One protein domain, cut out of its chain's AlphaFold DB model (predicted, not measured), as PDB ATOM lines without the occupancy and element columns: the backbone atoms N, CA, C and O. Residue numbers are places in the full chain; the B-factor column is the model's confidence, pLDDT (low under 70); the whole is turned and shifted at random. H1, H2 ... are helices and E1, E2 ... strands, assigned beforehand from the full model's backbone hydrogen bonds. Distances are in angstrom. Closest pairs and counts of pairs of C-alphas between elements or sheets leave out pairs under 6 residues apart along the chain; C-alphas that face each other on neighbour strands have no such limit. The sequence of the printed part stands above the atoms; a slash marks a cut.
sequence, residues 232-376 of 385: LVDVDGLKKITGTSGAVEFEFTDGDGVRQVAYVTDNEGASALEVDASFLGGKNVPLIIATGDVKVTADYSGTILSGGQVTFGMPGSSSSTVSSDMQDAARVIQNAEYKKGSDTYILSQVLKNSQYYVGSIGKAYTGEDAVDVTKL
ATOM      1  N   LEU A 232     144.258 136.343 146.498       88.00
ATOM      2  CA  LEU A 232     143.406 137.419 145.980       88.00
ATOM      3  C   LEU A 232     142.039 136.921 145.489       88.00
ATOM      4  O   LEU A 232     141.048 137.643 145.598       88.00
ATOM      5  N   VAL A 233     141.970 135.700 144.963       91.88
ATOM      6  CA  VAL A 233     140.796 135.126 144.295       91.88
ATOM      7  C   VAL A 233     140.211 134.000 145.142       91.88
ATOM      8  O   VAL A 233     140.916 133.110 145.619       91.88
ATOM      9  N   ASP A 234     138.894 134.029 145.333       92.69
ATOM     10  CA  ASP A 234     138.148 132.894 145.867       92.69
ATOM     11  C   ASP A 234     137.945 131.887 144.729       92.69
ATOM     12  O   ASP A 234     136.986 131.976 143.964       92.69
ATOM     13  N   VAL A 235     138.903 130.968 144.569       92.81
ATOM     14  CA  VAL A 235     138.919 129.990 143.469       92.81
ATOM     15  C   VAL A 235     137.680 129.091 143.497       92.81
ATOM     16  O   VAL A 235     137.113 128.802 142.444       92.81
ATOM     17  N   ASP A 236     137.207 128.699 144.679       90.81
ATOM     18  CA  ASP A 236     135.997 127.881 144.810       90.81
ATOM     19  C   ASP A 236     134.748 128.678 144.413       90.81
ATOM     20  O   ASP A 236     133.888 128.182 143.674       90.81
ATOM     21  N   GLY A 237     134.662 129.940 144.853       89.88
ATOM     22  CA  GLY A 237     133.619 130.878 144.442       89.88
ATOM     23  C   GLY A 237     133.611 131.111 142.930       89.88
ATOM     24  O   GLY A 237     132.558 131.008 142.293       89.88
ATOM     25  N   LEU A 238     134.790 131.334 142.345       93.31
ATOM     26  CA  LEU A 238     135.004 131.468 140.906       93.31
ATOM     27  C   LEU A 238     134.457 130.248 140.162       93.31
ATOM     28  O   LEU A 238     133.555 130.396 139.334       93.31
ATOM     29  N   LYS A 239     134.948 129.047 140.498       91.69
ATOM     30  CA  LYS A 239     134.574 127.780 139.844       91.69
ATOM     31  C   LYS A 239     133.082 127.484 139.965       91.69
ATOM     32  O   LYS A 239     132.462 126.973 139.033       91.69
ATOM     33  N   LYS A 240     132.460 127.848 141.090       88.94
ATOM     34  CA  LYS A 240     131.009 127.712 141.283       88.94
ATOM     35  C   LYS A 240     130.207 128.606 140.330       88.94
ATOM     36  O   LYS A 240     129.159 128.181 139.835       88.94
ATOM     37  N   ILE A 241     130.670 129.830 140.081       89.69
ATOM     38  CA  ILE A 241     129.976 130.803 139.228       89.69
ATOM     39  C   ILE A 241     130.141 130.443 137.749       89.69
ATOM     40  O   ILE A 241     129.139 130.304 137.029       89.69
ATOM     41  N   THR A 242     131.389 130.247 137.311       89.19
ATOM     42  CA  THR A 242     131.730 129.898 135.923       89.19
ATOM     43  C   THR A 242     131.184 128.523 135.545       89.19
ATOM     44  O   THR A 242     130.624 128.335 134.460       89.19
ATOM     45  N   GLY A 243     131.218 127.569 136.479       81.44
ATOM     46  CA  GLY A 243     130.871 126.179 136.214       81.44
ATOM     47  C   GLY A 243     131.789 125.583 135.144       81.44
ATOM     48  O   GLY A 243     132.954 125.938 135.037       81.44
ATOM     49  N   THR A 244     131.258 124.688 134.311       68.62
ATOM     50  CA  THR A 244     132.013 124.040 133.220       68.62
ATOM     51  C   THR A 244     132.031 124.842 131.912       68.62
ATOM     52  O   THR A 244     132.443 124.318 130.880       68.62
ATOM     53  N   SER A 245     131.491 126.062 131.906       58.53
ATOM     54  CA  SER A 245     131.084 126.753 130.681       58.53
ATOM     55  C   SER A 245     131.846 128.055 130.479       58.53
ATOM     56  O   SER A 245     131.336 129.101 130.855       58.53
ATOM     57  N   GLY A 246     133.001 127.989 129.812       71.56
ATOM     58  CA  GLY A 246     133.701 129.143 129.228       71.56
ATOM     59  C   GLY A 246     133.906 130.356 130.148       71.56
ATOM     60  O   GLY A 246     133.749 130.295 131.365       71.56
ATOM     61  N   ALA A 247     134.275 131.485 129.546       84.69
ATOM     62  CA  ALA A 247     134.373 132.745 130.266       84.69
ATOM     63  C   ALA A 247     132.975 133.329 130.528       84.69
ATOM     64  O   ALA A 247     132.124 133.374 129.638       84.69
ATOM     65  N   VAL A 248     132.760 133.805 131.750       93.25
ATOM     66  CA  VAL A 248     131.563 134.524 132.185       93.25
ATOM     67  C   VAL A 248     131.811 136.026 132.117       93.25
ATOM     68  O   VAL A 248     132.848 136.508 132.569       93.25
ATOM     69  N   GLU A 249     130.833 136.762 131.587       94.56
ATOM     70  CA  GLU A 249     130.833 138.226 131.523       94.56
ATOM     71  C   GLU A 249     130.049 138.804 132.710       94.56
ATOM     72  O   GLU A 249     128.834 138.632 132.813       94.56
ATOM     73  N   PHE A 250     130.754 139.493 133.607       95.44
ATOM     74  CA  PHE A 250     130.156 140.387 134.592       95.44
ATOM     75  C   PHE A 250     130.061 141.782 133.989       95.44
ATOM     76  O   PHE A 250     131.056 142.325 133.512       95.44
ATOM     77  N   GLU A 251     128.879 142.382 134.033       95.25
ATOM     78  CA  GLU A 251     128.609 143.632 133.333       95.25
ATOM     79  C   GLU A 251     128.222 144.750 134.289       95.25
ATOM     80  O   GLU A 251     127.437 144.564 135.220       95.25
ATOM     81  N   PHE A 252     128.740 145.940 134.009       93.06
ATOM     82  CA  PHE A 252     128.350 147.186 134.648       93.06
ATOM     83  C   PHE A 252     128.169 148.256 133.573       93.06
ATOM     84  O   PHE A 252     128.928 148.316 132.612       93.06
ATOM     85  N   THR A 253     127.155 149.106 133.709       91.69
ATOM     86  CA  THR A 253     127.019 150.311 132.883       91.69
ATOM     87  C   THR A 253     127.066 151.509 133.810       91.69
ATOM     88  O   THR A 253     126.276 151.578 134.753       91.69
ATOM     89  N   ASP A 254     128.009 152.418 133.574       83.94
ATOM     90  CA  ASP A 254     128.164 153.597 134.419       83.94
ATOM     91  C   ASP A 254     127.083 154.660 134.158       83.94
ATOM     92  O   ASP A 254     126.211 154.513 133.296       83.94
ATOM     93  N   GLY A 255     127.115 155.741 134.943       79.00
ATOM     94  CA  GLY A 255     126.143 156.832 134.837       79.00
ATOM     95  C   GLY A 255     126.168 157.574 133.495       79.00
ATOM     96  O   GLY A 255     125.175 158.215 133.156       79.00
ATOM     97  N   ASP A 256     127.256 157.447 132.731       84.06
ATOM     98  CA  ASP A 256     127.428 158.041 131.404       84.06
ATOM     99  C   ASP A 256     126.999 157.077 130.277       84.06
ATOM    100  O   ASP A 256     127.051 157.422 129.096       84.06
ATOM    101  N   GLY A 257     126.526 155.874 130.628       85.31
ATOM    102  CA  GLY A 257     126.071 154.856 129.681       85.31
ATOM    103  C   GLY A 257     127.199 154.001 129.097       85.31
ATOM    104  O   GLY A 257     126.964 153.264 128.137       85.31
ATOM    105  N   VAL A 258     128.414 154.070 129.652       86.44
ATOM    106  CA  VAL A 258     129.553 153.265 129.202       86.44
ATOM    107  C   VAL A 258     129.448 151.864 129.798       86.44
ATOM    108  O   VAL A 258     129.482 151.683 131.016       86.44
ATOM    109  N   ARG A 259     129.337 150.855 128.928       92.12
ATOM    110  CA  ARG A 259     129.326 149.440 129.323       92.12
ATOM    111  C   ARG A 259     130.752 148.943 129.557       92.12
ATOM    112  O   ARG A 259     131.579 148.971 128.646       92.12
ATOM    113  N   GLN A 260     130.996 148.448 130.761       93.25
ATOM    114  CA  GLN A 260     132.236 147.832 131.215       93.25
ATOM    115  C   GLN A 260     131.989 146.345 131.484       93.25
ATOM    116  O   GLN A 260     130.953 145.975 132.046       93.25
ATOM    117  N   VAL A 261     132.927 145.492 131.070       94.81
ATOM    118  CA  VAL A 261     132.802 144.034 131.181       94.81
ATOM    119  C   VAL A 261     134.025 143.455 131.874       94.81
ATOM    120  O   VAL A 261     135.144 143.630 131.403       94.81
ATOM    121  N   ALA A 262     133.814 142.738 132.971       95.31
ATOM    122  CA  ALA A 262     134.842 141.901 133.569       95.31
ATOM    123  C   ALA A 262     134.650 140.448 133.129       95.31
ATOM    124  O   ALA A 262     133.544 139.912 133.225       95.31
ATOM    125  N   TYR A 263     135.722 139.803 132.674       95.81
ATOM    126  CA  TYR A 263     135.686 138.384 132.322       95.81
ATOM    127  C   TYR A 263     136.219 137.533 133.461       95.81
ATOM    128  O   TYR A 263     137.286 137.811 134.003       95.81
ATOM    129  N   VAL A 264     135.494 136.469 133.790       96.31
ATOM    130  CA  VAL A 264     135.892 135.488 134.799       96.31
ATOM    131  C   VAL A 264     135.827 134.099 134.180       96.31
ATOM    132  O   VAL A 264     134.782 133.711 133.666       96.31
ATOM    133  N   THR A 265     136.920 133.338 134.205       95.50
ATOM    134  CA  THR A 265     136.979 132.004 133.592       95.50
ATOM    135  C   THR A 265     137.734 131.005 134.458       95.50
ATOM    136  O   THR A 265     138.748 131.340 135.070       95.50
ATOM    137  N   ASP A 266     137.256 129.761 134.461       95.06
ATOM    138  CA  ASP A 266     138.043 128.621 134.923       95.06
ATOM    139  C   ASP A 266     138.667 127.930 133.704       95.06
ATOM    140  O   ASP A 266     137.962 127.307 132.911       95.06
ATOM    141  N   ASN A 267     139.968 128.119 133.497       94.19
ATOM    142  CA  ASN A 267     140.732 127.517 132.401       94.19
ATOM    143  C   ASN A 267     142.016 126.824 132.891       94.19
ATOM    144  O   ASN A 267     142.931 126.577 132.105       94.19
ATOM    145  N   GLU A 268     142.086 126.505 134.181       91.75
ATOM    146  CA  GLU A 268     143.159 125.711 134.767       91.75
ATOM    147  C   GLU A 268     143.260 124.348 134.061       91.75
ATOM    148  O   GLU A 268     142.267 123.640 133.883       91.75
ATOM    149  N   GLY A 269     144.464 123.988 133.609       87.88
ATOM    150  CA  GLY A 269     144.701 122.749 132.859       87.88
ATOM    151  C   GLY A 269     144.083 122.707 131.452       87.88
ATOM    152  O   GLY A 269     144.132 121.661 130.803       87.88
ATOM    153  N   ALA A 270     143.514 123.815 130.968       90.88
ATOM    154  CA  ALA A 270     142.967 123.960 129.622       90.88
ATOM    155  C   ALA A 270     143.861 124.855 128.743       90.88
ATOM    156  O   ALA A 270     144.950 125.270 129.135       90.88
ATOM    157  N   SER A 271     143.411 125.144 127.517       91.00
ATOM    158  CA  SER A 271     144.076 126.130 126.662       91.00
ATOM    159  C   SER A 271     144.002 127.535 127.268       91.00
ATOM    160  O   SER A 271     143.003 127.891 127.902       91.00
ATOM    161  N   ALA A 272     145.025 128.350 127.003       92.50
ATOM    162  CA  ALA A 272     145.057 129.748 127.417       92.50
ATOM    163  C   ALA A 272     143.808 130.518 126.947       92.50
ATOM    164  O   ALA A 272     143.297 130.284 125.848       92.50
ATOM    165  N   LEU A 273     143.338 131.459 127.769       94.12
ATOM    166  CA  LEU A 273     142.319 132.422 127.359       94.12
ATOM    167  C   LEU A 273     142.936 133.377 126.331       94.12
ATOM    168  O   LEU A 273     143.816 134.170 126.669       94.12
ATOM    169  N   GLU A 274     142.479 133.303 125.083       93.69
ATOM    170  CA  GLU A 274     142.946 134.182 124.007       93.69
ATOM    171  C   GLU A 274     142.209 135.531 124.074       93.69
ATOM    172  O   GLU A 274     141.005 135.621 123.832       93.69
ATOM    173  N   VAL A 275     142.951 136.587 124.400       91.81
ATOM    174  CA  VAL A 275     142.494 137.980 124.434       91.81
ATOM    175  C   VAL A 275     142.988 138.661 123.160       91.81
ATOM    176  O   VAL A 275     144.080 139.234 123.109       91.81
ATOM    177  N   ASP A 276     142.196 138.538 122.100       90.56
ATOM    178  CA  ASP A 276     142.443 139.149 120.795       90.56
ATOM    179  C   ASP A 276     141.449 140.291 120.498       90.56
ATOM    180  O   ASP A 276     140.563 140.616 121.295       90.56
ATOM    181  N   ALA A 277     141.581 140.926 119.332       88.88
ATOM    182  CA  ALA A 277     140.689 142.016 118.932       88.88
ATOM    183  C   ALA A 277     139.213 141.575 118.827       88.88
ATOM    184  O   ALA A 277     138.312 142.389 119.039       88.88
ATOM    185  N   SER A 278     138.961 140.297 118.527       90.50
ATOM    186  CA  SER A 278     137.615 139.723 118.437       90.50
ATOM    187  C   SER A 278     137.011 139.512 119.824       90.50
ATOM    188  O   SER A 278     135.845 139.838 120.033       90.50
ATOM    189  N   PHE A 279     137.810 139.018 120.774       91.31
ATOM    190  CA  PHE A 279     137.445 138.861 122.180       91.31
ATOM    191  C   PHE A 279     137.081 140.209 122.811       91.31
ATOM    192  O   PHE A 279     136.052 140.336 123.480       91.31
ATOM    193  N   LEU A 280     137.903 141.234 122.563       90.56
ATOM    194  CA  LEU A 280     137.629 142.582 123.050       90.56
ATOM    195  C   LEU A 280     136.397 143.169 122.359       90.56
ATOM    196  O   LEU A 280     135.566 143.767 123.030       90.56
ATOM    197  N   GLY A 281     136.240 142.993 121.043       85.19
ATOM    198  CA  GLY A 281     135.016 143.357 120.318       85.19
ATOM    199  C   GLY A 281     134.588 144.825 120.484       85.19
ATOM    200  O   GLY A 281     133.399 145.129 120.397       85.19
ATOM    201  N   GLY A 282     135.531 145.726 120.788       81.81
ATOM    202  CA  GLY A 282     135.266 147.130 121.127       81.81
ATOM    203  C   GLY A 282     134.667 147.372 122.523       81.81
ATOM    204  O   GLY A 282     134.296 148.503 122.829       81.81
ATOM    205  N   LYS A 283     134.552 146.337 123.365       88.31
ATOM    206  CA  LYS A 283     134.124 146.441 124.767       88.31
ATOM    207  C   LYS A 283     135.226 147.094 125.607       88.31
ATOM    208  O   LYS A 283     136.411 146.856 125.376       88.31
ATOM    209  N   ASN A 284     134.829 147.853 126.627       90.94
ATOM    210  CA  ASN A 284     135.735 148.236 127.705       90.94
ATOM    211  C   ASN A 284     135.882 147.043 128.662       90.94
ATOM    212  O   ASN A 284     134.907 146.660 129.316       90.94
ATOM    213  N   VAL A 285     137.072 146.438 128.693       94.06
ATOM    214  CA  VAL A 285     137.376 145.230 129.472       94.06
ATOM    215  C   VAL A 285     138.420 145.552 130.540       94.06
ATOM    216  O   VAL A 285     139.601 145.261 130.354       94.06
ATOM    217  N   PRO A 286     138.022 146.174 131.660       91.75
ATOM    218  CA  PRO A 286     138.989 146.644 132.642       91.75
ATOM    219  C   PRO A 286     139.532 145.541 133.560       91.75
ATOM    220  O   PRO A 286     140.525 145.766 134.255       91.75
ATOM    221  N   LEU A 287     138.903 144.358 133.592       93.44
ATOM    222  CA  LEU A 287     139.339 143.245 134.433       93.44
ATOM    223  C   LEU A 287     139.134 141.884 133.762       93.44
ATOM    224  O   LEU A 287     138.052 141.572 133.265       93.44
ATOM    225  N   ILE A 288     140.163 141.044 133.830       95.06
ATOM    226  CA  ILE A 288     140.114 139.626 133.471       95.06
ATOM    227  C   ILE A 288     140.604 138.815 134.673       95.06
ATOM    228  O   ILE A 288     141.655 139.126 135.231       95.06
ATOM    229  N   ILE A 289     139.860 137.782 135.066       95.56
ATOM    230  CA  ILE A 289     140.228 136.820 136.113       95.56
ATOM    231  C   ILE A 289     140.198 135.413 135.506       95.56
ATOM    232  O   ILE A 289     139.147 134.951 135.061       95.56
ATOM    233  N   ALA A 290     141.340 134.732 135.481       95.50
ATOM    234  CA  ALA A 290     141.504 133.410 134.881       95.50
ATOM    235  C   ALA A 290     142.273 132.478 135.826       95.50
ATOM    236  O   ALA A 290     143.297 132.870 136.379       95.50
ATOM    237  N   THR A 291     141.809 131.245 136.024       94.94
ATOM    238  CA  THR A 291     142.525 130.270 136.874       94.94
ATOM    239  C   THR A 291     143.782 129.702 136.206       94.94
ATOM    240  O   THR A 291     144.697 129.286 136.905       94.94
ATOM    241  N   GLY A 292     143.857 129.718 134.874       93.12
ATOM    242  CA  GLY A 292     145.007 129.288 134.081       93.12
ATOM    243  C   GLY A 292     145.581 130.407 133.210       93.12
ATOM    244  O   GLY A 292     145.418 131.597 133.496       93.12
ATOM    245  N   ASP A 293     146.257 130.012 132.133       92.88
ATOM    246  CA  ASP A 293     147.030 130.911 131.271       92.88
ATOM    247  C   ASP A 293     146.160 131.930 130.520       92.88
ATOM    248  O   ASP A 293     145.024 131.649 130.122       92.88
ATOM    249  N   VAL A 294     146.718 133.112 130.257       92.62
ATOM    250  CA  VAL A 294     146.094 134.173 129.454       92.62
ATOM    251  C   VAL A 294     147.067 134.610 128.368       92.62
ATOM    252  O   VAL A 294     148.226 134.921 128.642       92.62
ATOM    253  N   LYS A 295     146.600 134.675 127.123       91.88
ATOM    254  CA  LYS A 295     147.406 135.112 125.986       91.88
ATOM    255  C   LYS A 295     146.783 136.330 125.324       91.88
ATOM    256  O   LYS A 295     145.701 136.253 124.755       91.88
ATOM    257  N   VAL A 296     147.485 137.454 125.387       89.69
ATOM    258  CA  VAL A 296     147.031 138.748 124.877       89.69
ATOM    259  C   VAL A 296     147.706 139.041 123.542       89.69
ATOM    260  O   VAL A 296     148.931 139.155 123.454       89.69
ATOM    261  N   THR A 297     146.896 139.165 122.490       88.75
ATOM    262  CA  THR A 297     147.345 139.374 121.100       88.75
ATOM    263  C   THR A 297     146.791 140.667 120.485       88.75
ATOM    264  O   THR A 297     146.888 140.878 119.276       88.75
ATOM    265  N   ALA A 298     146.240 141.552 121.319       86.81
ATOM    266  CA  ALA A 298     145.714 142.866 120.959       86.81
ATOM    267  C   ALA A 298     146.192 143.941 121.952       86.81
ATOM    268  O   ALA A 298     146.733 143.617 123.009       86.81
ATOM    269  N   ASP A 299     145.991 145.217 121.616       85.62
ATOM    270  CA  ASP A 299     146.163 146.298 122.589       85.62
ATOM    271  C   ASP A 299     145.149 146.119 123.725       85.62
ATOM    272  O   ASP A 299     143.966 145.871 123.477       85.62
ATOM    273  N   TYR A 300     145.610 146.235 124.970       87.38
ATOM    274  CA  TYR A 300     144.795 145.969 126.151       87.38
ATOM    275  C   TYR A 300     145.002 147.044 127.217       87.38
ATOM    276  O   TYR A 300     146.130 147.338 127.607       87.38
ATOM    277  N   SER A 301     143.898 147.604 127.716       87.88
ATOM    278  CA  SER A 301     143.901 148.533 128.844       87.88
ATOM    279  C   SER A 301     143.036 147.977 129.969       87.88
ATOM    280  O   SER A 301     141.816 147.956 129.846       87.88
ATOM    281  N   GLY A 302     143.658 147.510 131.049       87.50
ATOM    282  CA  GLY A 302     142.957 146.861 132.152       87.50
ATOM    283  C   GLY A 302     143.890 146.089 133.081       87.50
ATOM    284  O   GLY A 302     145.112 146.207 133.012       87.50
ATOM    285  N   THR A 303     143.303 145.289 133.965       89.88
ATOM    286  CA  THR A 303     144.014 144.417 134.913       89.88
ATOM    287  C   THR A 303     143.755 142.951 134.569       89.88
ATOM    288  O   THR A 303     142.641 142.600 134.183       89.88
ATOM    289  N   ILE A 304     144.766 142.088 134.693       91.06
ATOM    290  CA  ILE A 304     144.629 140.632 134.523       91.06
ATOM    291  C   ILE A 304     145.083 139.960 135.818       91.06
ATOM    292  O   ILE A 304     146.215 140.164 136.252       91.06
ATOM    293  N   LEU A 305     144.207 139.158 136.416       91.69
ATOM    294  CA  LEU A 305     144.526 138.237 137.501       91.69
ATOM    295  C   LEU A 305     144.535 136.827 136.910       91.69
ATOM    296  O   LEU A 305     143.486 136.319 136.519       91.69
ATOM    297  N   SER A 306     145.710 136.212 136.812       92.75
ATOM    298  CA  SER A 306     145.871 134.866 136.259       92.75
ATOM    299  C   SER A 306     146.541 133.956 137.284       92.75
ATOM    300  O   SER A 306     147.521 134.357 137.911       92.75
ATOM    301  N   GLY A 307     145.999 132.749 137.457       89.75
ATOM    302  CA  GLY A 307     146.659 131.668 138.193       89.75
ATOM    303  C   GLY A 307     147.764 130.974 137.387       89.75
ATOM    304  O   GLY A 307     148.548 130.220 137.957       89.75
ATOM    305  N   GLY A 308     147.846 131.248 136.080       89.12
ATOM    306  CA  GLY A 308     148.864 130.738 135.164       89.12
ATOM    307  C   GLY A 308     149.755 131.839 134.582       89.12
ATOM    308  O   GLY A 308     149.955 132.906 135.166       89.12
ATOM    309  N   GLN A 309     150.319 131.574 133.407       86.25
ATOM    310  CA  GLN A 309     151.184 132.512 132.703       86.25
ATOM    311  C   GLN A 309     150.365 133.541 131.911       86.25
ATOM    312  O   GLN A 309     149.476 133.189 131.135       86.25
ATOM    313  N   VAL A 310     150.731 134.823 132.025       85.94
ATOM    314  CA  VAL A 310     150.233 135.885 131.137       85.94
ATOM    315  C   VAL A 310     151.266 136.153 130.048       85.94
ATOM    316  O   VAL A 310     152.373 136.609 130.333       85.94
ATOM    317  N   THR A 311     150.910 135.876 128.796       84.88
ATOM    318  CA  THR A 311     151.795 136.059 127.637       84.88
ATOM    319  C   THR A 311     151.282 137.174 126.740       84.88
ATOM    320  O   THR A 311     150.110 137.186 126.369       84.88
ATOM    321  N   PHE A 312     152.172 138.076 126.332       81.81
ATOM    322  CA  PHE A 312     151.876 139.138 125.373       81.81
ATOM    323  C   PHE A 312     152.587 138.860 124.050       81.81
ATOM    324  O   PHE A 312     153.781 138.559 124.034       81.81
ATOM    325  N   GLY A 313     151.873 138.980 122.933       74.25
ATOM    326  CA  GLY A 313     152.482 138.856 121.613       74.25
ATOM    327  C   GLY A 313     151.485 139.067 120.485       74.25
ATOM    328  O   GLY A 313     150.503 138.344 120.374       74.25
ATOM    329  N   MET A 314     151.746 140.038 119.612       65.94
ATOM    330  CA  MET A 314     150.925 140.270 118.425       65.94
ATOM    331  C   MET A 314     151.450 139.458 117.231       65.94
ATOM    332  O   MET A 314     152.634 139.567 116.897       65.94
ATOM    333  N   PRO A 315     150.601 138.697 116.518       61.75
ATOM    334  CA  PRO A 315     150.987 138.088 115.252       61.75
ATOM    335  C   PRO A 315     151.425 139.164 114.243       61.75
ATOM    336  O   PRO A 315     150.623 139.989 113.816       61.75
ATOM    337  N   GLY A 316     152.705 139.168 113.861       62.78
ATOM    338  CA  GLY A 316     153.239 140.077 112.836       62.78
ATOM    339  C   GLY A 316     153.554 141.511 113.291       62.78
ATOM    340  O   GLY A 316     153.878 142.335 112.439       62.78
ATOM    341  N   SER A 317     153.507 141.815 114.594       58.81
ATOM    342  CA  SER A 317     153.935 143.105 115.164       58.81
ATOM    343  C   SER A 317     154.968 142.897 116.274       58.81
ATOM    344  O   SER A 317     154.949 141.896 116.985       58.81
ATOM    345  N   SER A 318     155.884 143.856 116.420       55.84
ATOM    346  CA  SER A 318     156.950 143.843 117.427       55.84
ATOM    347  C   SER A 318     156.522 144.350 118.810       55.84
ATOM    348  O   SER A 318     157.338 144.321 119.728       55.84
ATOM    349  N   SER A 319     155.293 144.854 118.977       57.84
ATOM    350  CA  SER A 319     154.838 145.422 120.255       57.84
ATOM    351  C   SER A 319     153.315 145.463 120.381       57.84
ATOM    352  O   SER A 319     152.645 145.905 119.450       57.84
ATOM    353  N   SER A 320     152.798 145.084 121.551       64.56
ATOM    354  CA  SER A 320     151.439 145.376 122.027       64.56
ATOM    355  C   SER A 320     151.464 146.560 122.995       64.56
ATOM    356  O   SER A 320     152.368 146.640 123.831       64.56
ATOM    357  N   THR A 321     150.469 147.446 122.936       74.19
ATOM    358  CA  THR A 321     150.271 148.480 123.960       74.19
ATOM    359  C   THR A 321     149.486 147.882 125.119       74.19
ATOM    360  O   THR A 321     148.364 147.410 124.938       74.19
ATOM    361  N   VAL A 322     150.079 147.905 126.310       75.06
ATOM    362  CA  VAL A 322     149.435 147.442 127.541       75.06
ATOM    363  C   VAL A 322     149.435 148.587 128.542       75.06
ATOM    364  O   VAL A 322     150.488 149.152 128.838       75.06
ATOM    365  N   SER A 323     148.261 148.933 129.055       76.81
ATOM    366  CA  SER A 323     148.096 149.947 130.096       76.81
ATOM    367  C   SER A 323     147.194 149.441 131.214       76.81
ATOM    368  O   SER A 323     146.315 148.615 131.000       76.81
ATOM    369  N   SER A 324     147.392 149.944 132.428       71.88
ATOM    370  CA  SER A 324     146.471 149.688 133.536       71.88
ATOM    371  C   SER A 324     145.329 150.700 133.534       71.88
ATOM    372  O   SER A 324     145.597 151.903 133.527       71.88
ATOM    373  N   ASP A 325     144.091 150.225 133.667       75.06
ATOM    374  CA  ASP A 325     142.929 151.059 133.990       75.06
ATOM    375  C   ASP A 325     142.381 150.709 135.375       75.06
ATOM    376  O   ASP A 325     141.573 149.800 135.570       75.06
ATOM    377  N   MET A 326     142.893 151.417 136.376       72.19
ATOM    378  CA  MET A 326     142.598 151.132 137.776       72.19
ATOM    379  C   MET A 326     141.194 151.559 138.193       72.19
ATOM    380  O   MET A 326     140.595 150.939 139.073       72.19
ATOM    381  N   GLN A 327     140.694 152.654 137.616       79.50
ATOM    382  CA  GLN A 327     139.401 153.200 138.006       79.50
ATOM    383  C   GLN A 327     138.288 152.303 137.495       79.50
ATOM    384  O   GLN A 327     137.397 151.951 138.269       79.50
ATOM    385  N   ASP A 328     138.379 151.877 136.239       85.31
ATOM    386  CA  ASP A 328     137.388 150.979 135.668       85.31
ATOM    387  C   ASP A 328     137.483 149.578 136.284       85.31
ATOM    388  O   ASP A 328     136.451 148.985 136.592       85.31
ATOM    389  N   ALA A 329     138.689 149.088 136.614       85.50
ATOM    390  CA  ALA A 329     138.841 147.821 137.335       85.50
ATOM    391  C   ALA A 329     138.146 147.867 138.711       85.50
ATOM    392  O   ALA A 329     137.399 146.957 139.073       85.50
ATOM    393  N   ALA A 330     138.324 148.954 139.467       82.38
ATOM    394  CA  ALA A 330     137.645 149.136 140.748       82.38
ATOM    395  C   ALA A 330     136.118 149.269 140.589       82.38
ATOM    396  O   ALA A 330     135.367 148.731 141.406       82.38
ATOM    397  N   ARG A 331     135.646 149.956 139.538       84.56
ATOM    398  CA  ARG A 331     134.212 150.100 139.240       84.56
ATOM    399  C   ARG A 331     133.558 148.756 138.946       84.56
ATOM    400  O   ARG A 331     132.499 148.494 139.517       84.56
ATOM    401  N   VAL A 332     134.173 147.898 138.128       89.81
ATOM    402  CA  VAL A 332     133.608 146.569 137.846       89.81
ATOM    403  C   VAL A 332     133.650 145.658 139.071       89.81
ATOM    404  O   VAL A 332     132.667 144.974 139.331       89.81
ATOM    405  N   ILE A 333     134.705 145.702 139.893       88.62
ATOM    406  CA  ILE A 333     134.758 144.936 141.157       88.62
ATOM    407  C   ILE A 333     133.598 145.315 142.086       88.62
ATOM    408  O   ILE A 333     133.027 144.454 142.755       88.62
ATOM    409  N   GLN A 334     133.243 146.601 142.120       84.69
ATOM    410  CA  GLN A 334     132.190 147.127 142.987       84.69
ATOM    411  C   GLN A 334     130.778 146.874 142.462       84.69
ATOM    412  O   GLN A 334     129.877 146.651 143.267       84.69
ATOM    413  N   ASN A 335     130.576 146.944 141.143       88.25
ATOM    414  CA  ASN A 335     129.235 147.097 140.575       88.25
ATOM    415  C   ASN A 335     128.866 146.061 139.510       88.25
ATOM    416  O   ASN A 335     127.701 146.005 139.128       88.25
ATOM    417  N   ALA A 336     129.819 145.287 138.982       92.50
ATOM    418  CA  ALA A 336     129.520 144.375 137.887       92.50
ATOM    419  C   ALA A 336     128.772 143.134 138.379       92.50
ATOM    420  O   ALA A 336     129.145 142.494 139.371       92.50
ATOM    421  N   GLU A 337     127.720 142.788 137.643       94.69
ATOM    422  CA  GLU A 337     126.829 141.674 137.940       94.69
ATOM    423  C   GLU A 337     126.839 140.652 136.807       94.69
ATOM    424  O   GLU A 337     126.925 140.997 135.628       94.69
ATOM    425  N   TYR A 338     126.668 139.388 137.168       94.00
ATOM    426  CA  TYR A 338     126.391 138.304 136.241       94.00
ATOM    427  C   TYR A 338     125.069 137.637 136.615       94.00
ATOM    428  O   TYR A 338     124.858 137.230 137.759       94.00
ATOM    429  N   LYS A 339     124.167 137.506 135.639       91.19
ATOM    430  CA  LYS A 339     122.852 136.885 135.828       91.19
ATOM    431  C   LYS A 339     122.829 135.501 135.194       91.19
ATOM    432  O   LYS A 339     122.997 135.366 133.983       91.19
ATOM    433  N   LYS A 340     122.562 134.477 136.005       86.44
ATOM    434  CA  LYS A 340     122.452 133.075 135.578       86.44
ATOM    435  C   LYS A 340     121.089 132.532 135.989       86.44
ATOM    436  O   LYS A 340     120.879 132.116 137.125       86.44
ATOM    437  N   GLY A 341     120.137 132.549 135.060       85.62
ATOM    438  CA  GLY A 341     118.751 132.197 135.374       85.62
ATOM    439  C   GLY A 341     118.135 133.203 136.352       85.62
ATOM    440  O   GLY A 341     118.058 134.387 136.038       85.62
ATOM    441  N   SER A 342     117.680 132.729 137.514       87.69
ATOM    442  CA  SER A 342     117.138 133.571 138.592       87.69
ATOM    443  C   SER A 342     118.200 134.147 139.529       87.69
ATOM    444  O   SER A 342     117.871 135.011 140.340       87.69
ATOM    445  N   ASP A 343     119.438 133.660 139.448       88.88
ATOM    446  CA  ASP A 343     120.507 134.049 140.360       88.88
ATOM    447  C   ASP A 343     121.273 135.256 139.811       88.88
ATOM    448  O   ASP A 343     121.618 135.306 138.624       88.88
ATOM    449  N   THR A 344     121.586 136.198 140.698       91.88
ATOM    450  CA  THR A 344     122.500 137.311 140.429       91.88
ATOM    451  C   THR A 344     123.759 137.118 141.261       91.88
ATOM    452  O   THR A 344     123.695 137.043 142.489       91.88
ATOM    453  N   TYR A 345     124.898 137.067 140.584       91.69
ATOM    454  CA  TYR A 345     126.225 137.031 141.178       91.69
ATOM    455  C   TYR A 345     126.863 138.409 141.030       91.69
ATOM    456  O   TYR A 345     126.732 139.043 139.984       91.69
ATOM    457  N   ILE A 346     127.569 138.861 142.060       90.88
ATOM    458  CA  ILE A 346     128.348 140.105 142.023       90.88
ATOM    459  C   ILE A 346     129.828 139.756 141.929       90.88
ATOM    460  O   ILE A 346     130.273 138.787 142.546       90.88
ATOM    461  N   LEU A 347     130.598 140.534 141.166       90.19
ATOM    462  CA  LEU A 347     131.997 140.205 140.875       90.19
ATOM    463  C   LEU A 347     132.860 140.080 142.141       90.19
ATOM    464  O   LEU A 347     133.761 139.248 142.207       90.19
ATOM    465  N   SER A 348     132.539 140.840 143.186       85.50
ATOM    466  CA  SER A 348     133.215 140.783 144.484       85.50
ATOM    467  C   SER A 348     133.139 139.416 145.186       85.50
ATOM    468  O   SER A 348     133.941 139.166 146.080       85.50
ATOM    469  N   GLN A 349     132.234 138.514 144.785       88.44
ATOM    470  CA  GLN A 349     132.184 137.129 145.285       88.44
ATOM    471  C   GLN A 349     133.319 136.250 144.743       88.44
ATOM    472  O   GLN A 349     133.585 135.195 145.304       88.44
ATOM    473  N   VAL A 350     133.976 136.670 143.660       91.06
ATOM    474  CA  VAL A 350     135.120 135.968 143.057       91.06
ATOM    475  C   VAL A 350     136.434 136.347 143.755       91.06
ATOM    476  O   VAL A 350     137.457 135.704 143.551       91.06
ATOM    477  N   LEU A 351     136.438 137.383 144.600       89.69
ATOM    478  CA  LEU A 351     137.640 137.913 145.245       89.69
ATOM    479  C   LEU A 351     137.638 137.643 146.752       89.69
ATOM    480  O   LEU A 351     136.640 137.873 147.440       89.69
ATOM    481  N   LYS A 352     138.790 137.238 147.291       86.31
ATOM    482  CA  LYS A 352     138.993 137.137 148.738       86.31
ATOM    483  C   LYS A 352     139.076 138.521 149.355       86.31
ATOM    484  O   LYS A 352     139.701 139.428 148.814       86.31
ATOM    485  N   ASN A 353     138.471 138.662 150.532       75.56
ATOM    486  CA  ASN A 353     138.434 139.915 151.281       75.56
ATOM    487  C   ASN A 353     137.964 141.108 150.432       75.56
ATOM    488  O   ASN A 353     138.472 142.225 150.571       75.56
ATOM    489  N   SER A 354     136.994 140.871 149.542       67.44
ATOM    490  CA  SER A 354     136.492 141.866 148.593       67.44
ATOM    491  C   SER A 354     136.019 143.163 149.264       67.44
ATOM    492  O   SER A 354     136.081 144.224 148.647       67.44
ATOM    493  N   GLN A 355     135.673 143.125 150.560       62.75
ATOM    494  CA  GLN A 355     135.359 144.314 151.358       62.75
ATOM    495  C   GLN A 355     136.472 145.378 151.404       62.75
ATOM    496  O   GLN A 355     136.168 146.542 151.638       62.75
ATOM    497  N   TYR A 356     137.741 145.015 151.183       62.38
ATOM    498  CA  TYR A 356     138.842 145.991 151.127       62.38
ATOM    499  C   TYR A 356     138.981 146.657 149.752       62.38
ATOM    500  O   TYR A 356     139.613 147.704 149.637       62.38
ATOM    501  N   TYR A 357     138.370 146.077 148.718       59.25
ATOM    502  CA  TYR A 357     138.387 146.579 147.340       59.25
ATOM    503  C   TYR A 357     137.090 147.332 147.001       59.25
ATOM    504  O   TYR A 357     137.057 148.217 146.138       59.25
ATOM    505  N   VAL A 358     136.005 146.996 147.704       53.31
ATOM    506  CA  VAL A 358     134.674 147.577 147.544       53.31
ATOM    507  C   VAL A 358     134.473 148.676 148.591       53.31
ATOM    508  O   VAL A 358     134.109 148.391 149.727       53.31
ATOM    509  N   GLY A 359     134.701 149.948 148.223       43.50
ATOM    510  CA  GLY A 359     134.358 151.071 149.116       43.50
ATOM    511  C   GLY A 359     135.128 152.390 148.998       43.50
ATOM    512  O   GLY A 359     134.893 153.279 149.818       43.50
ATOM    513  N   SER A 360     136.040 152.584 148.039       41.91
ATOM    514  CA  SER A 360     136.928 153.763 148.087       41.91
ATOM    515  C   SER A 360     137.192 154.447 146.750       41.91
ATOM    516  O   SER A 360     138.337 154.705 146.397       41.91
ATOM    517  N   ILE A 361     136.141 154.877 146.050       39.53
ATOM    518  CA  ILE A 361     136.272 156.082 145.217       39.53
ATOM    519  C   ILE A 361     135.933 157.276 146.124       39.53
ATOM    520  O   ILE A 361     134.773 157.640 146.284       39.53
ATOM    521  N   GLY A 362     136.946 157.845 146.794       35.53
ATOM    522  CA  GLY A 362     136.825 159.152 147.469       35.53
ATOM    523  C   GLY A 362     136.998 159.213 148.993       35.53
ATOM    524  O   GLY A 362     136.929 160.306 149.553       35.53
ATOM    525  N   LYS A 363     137.286 158.107 149.687       30.14
ATOM    526  CA  LYS A 363     137.841 158.152 151.051       30.14
ATOM    527  C   LYS A 363     139.032 157.215 151.132       30.14
ATOM    528  O   LYS A 363     138.867 156.004 151.067       30.14
ATOM    529  N   ALA A 364     140.224 157.794 151.259       31.02
ATOM    530  CA  ALA A 364     141.399 157.054 151.679       31.02
ATOM    531  C   ALA A 364     141.062 156.350 152.998       31.02
ATOM    532  O   ALA A 364     140.672 157.014 153.963       31.02
ATOM    533  N   TYR A 365     141.199 155.029 153.048       34.66
ATOM    534  CA  TYR A 365     141.350 154.360 154.329       34.66
ATOM    535  C   TYR A 365     142.653 154.876 154.942       34.66
ATOM    536  O   TYR A 365     143.751 154.504 154.540       34.66
ATOM    537  N   THR A 366     142.530 155.798 155.892       34.81
ATOM    538  CA  THR A 366     143.624 156.187 156.777       34.81
ATOM    539  C   THR A 366     143.753 155.102 157.841       34.81
ATOM    540  O   THR A 366     143.201 155.220 158.933       34.81
ATOM    541  N   GLY A 367     144.414 154.008 157.486       37.38
ATOM    542  CA  GLY A 367     144.788 152.926 158.387       37.38
ATOM    543  C   GLY A 367     145.931 152.135 157.761       37.38
ATOM    544  O   GLY A 367     145.955 151.962 156.546       37.38
ATOM    545  N   GLU A 368     146.877 151.677 158.581       41.06
ATOM    546  CA  GLU A 368     148.070 150.922 158.153       41.06
ATOM    547  C   GLU A 368     147.740 149.584 157.451       41.06
ATOM    548  O   GLU A 368     148.617 148.984 156.835       41.06
ATOM    549  N   ASP A 369     146.468 149.173 157.460       38.50
ATOM    550  CA  ASP A 369     145.978 147.863 157.014       38.50
ATOM    551  C   ASP A 369     145.259 147.882 155.650       38.50
ATOM    552  O   ASP A 369     144.710 146.868 155.222       38.50
ATOM    553  N   ALA A 370     145.217 149.024 154.957       37.03
ATOM    554  CA  ALA A 370     144.564 149.124 153.653       37.03
ATOM    555  C   ALA A 370     145.529 148.787 152.506       37.03
ATOM    556  O   ALA A 370     146.555 149.446 152.315       37.03
ATOM    557  N   VAL A 371     145.160 147.786 151.702       40.41
ATOM    558  CA  VAL A 371     145.830 147.467 150.439       40.41
ATOM    559  C   VAL A 371     145.522 148.574 149.433       40.41
ATOM    560  O   VAL A 371     144.456 148.638 148.827       40.41
ATOM    561  N   ASP A 372     146.470 149.487 149.276       43.25
ATOM    562  CA  ASP A 372     146.417 150.513 148.248       43.25
ATOM    563  C   ASP A 372     146.764 149.880 146.900       43.25
ATOM    564  O   ASP A 372     147.937 149.734 146.554       43.25
ATOM    565  N   VAL A 373     145.734 149.505 146.137       35.88
ATOM    566  CA  VAL A 373     145.875 148.887 144.809       35.88
ATOM    567  C   VAL A 373     146.738 149.752 143.872       35.88
ATOM    568  O   VAL A 373     147.418 149.211 143.004       35.88
ATOM    569  N   THR A 374     146.832 151.077 144.105       35.38
ATOM    570  CA  THR A 374     147.719 152.001 143.356       35.38
ATOM    571  C   THR A 374     149.209 151.757 143.575       35.38
ATOM    572  O   THR A 374     150.032 152.213 142.784       35.38
ATOM    573  N   LYS A 375     149.569 151.003 144.616       37.19
ATOM    574  CA  LYS A 375     150.947 150.614 144.941       37.19
ATOM    575  C   LYS A 375     151.273 149.171 144.566       37.19
ATOM    576  O   LYS A 375     152.421 148.772 144.733       37.19
ATOM    577  N   LEU A 376     150.297 148.399 144.083       36.34
ATOM    578  CA  LEU A 376     150.462 146.964 143.821       36.34
ATOM    579  C   LEU A 376     150.936 146.634 142.407       36.34
ATOM    580  O   LEU A 376     151.253 145.484 142.121       36.34
TER     581      LEU A 376
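Overview. This is residues 232 to 376 of the 385 residues of an uncharacterized protein of Roseburia sp. AF42-8 (UniProt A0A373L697). What is the main shape? Residues 259 to 312 wind in a short coil of stacked turns, with E2, E4 and E6 on one side and the small sheet E3 E5 E7 on another; E1 widens the first side to a sheet of four. H3 and H1 cover its face away from E3 E5 E7, H4 packs on both helices, and the hairpin E8 E9 sits by E1. What is it made of? The printed part has 145 residues, with four named helices and nine named strands in the order H1 E1 E2 E3 H2 E4 E5 E6 E7 H3 E8 E9 H4; the class is mixed, and under half of the residues are in named elements. The sheet E1 E2 E4 E6 is mixed, E3 E5 E7 parallel, E8 E9 antiparallel; the whole is compact, with a radius of gyration of the C-alphas of 15.3 A and spans of 47 by 35 by 32 A.

Along the chain. Where are the strands? E1 is residues 248 to 253, E2 259 to 265 (19.5 A), E4 284 to 290 (17.5 A) and E6 303 to 306. E3 is 273 to 275, E5 294 to 296, E7 310 to 312, E8 337 to 340 and E9 343 to 346. Where are the helices? H1 is residues 235 to 242, from C-alpha 235 at (138.919, 129.990, 143.469), H2 is 277 to 280, H3 is 326 to 335 (14.2 A), and H4 is 347 to 350, ending with C-alpha 350 at (135.120, 135.968, 143.057).

Arrangement. How do the strands pair? E1 and E2 form an antiparallel hairpin, with N 250 and O 262 at 2.8 A; E4 is parallel to E2, N 263 to O 287 at 3.0 A, and to E6, N 288 to O 303 at 2.9 A. E5 is parallel to E3, N 295 to O 273 at 2.9 A, and to E7, N 296 to O 311 at 2.8 A. In the hairpin E8 and E9, N 338 and O 345 are 2.8 A apart, and the closest C-alphas of E8 and E1, Tyr 338 and Phe 250, 4.6 A. Where are the helices? H1 and H3 are on the same face of the sheet E1 E2 E4 E6, two layers, sheet and helices, at heights of 8.6 A and 7.8 A; H3 runs across the strands, at 74 degrees to E4 on the local plane. H4 only grazes this sheet and touches H1, with C-alphas 238 and 350 closest at 5.0 A, and H3, with 333 and 347 closest at 5.5 A; H2 is on neither this sheet nor E3 E5 E7, the latter only just, with 4 pairs of C-alphas within 10 A. Every O i to N i+4 pair is within hydrogen-bond range in H1 and H3; H2 and H4 are too short for such a pair.

Size, cuts and confidence. How far does it reach? The two C-alphas farthest apart, those of Gly 316 and Gly 367, are 48.1 A apart, and the printed part has no cut. Which link is long, and where is confidence low? The link from E7 to H3 is long, with 13 residues; pLDDT is under 70 at residues 244 to 245, 314 to 320 and 354 to 376.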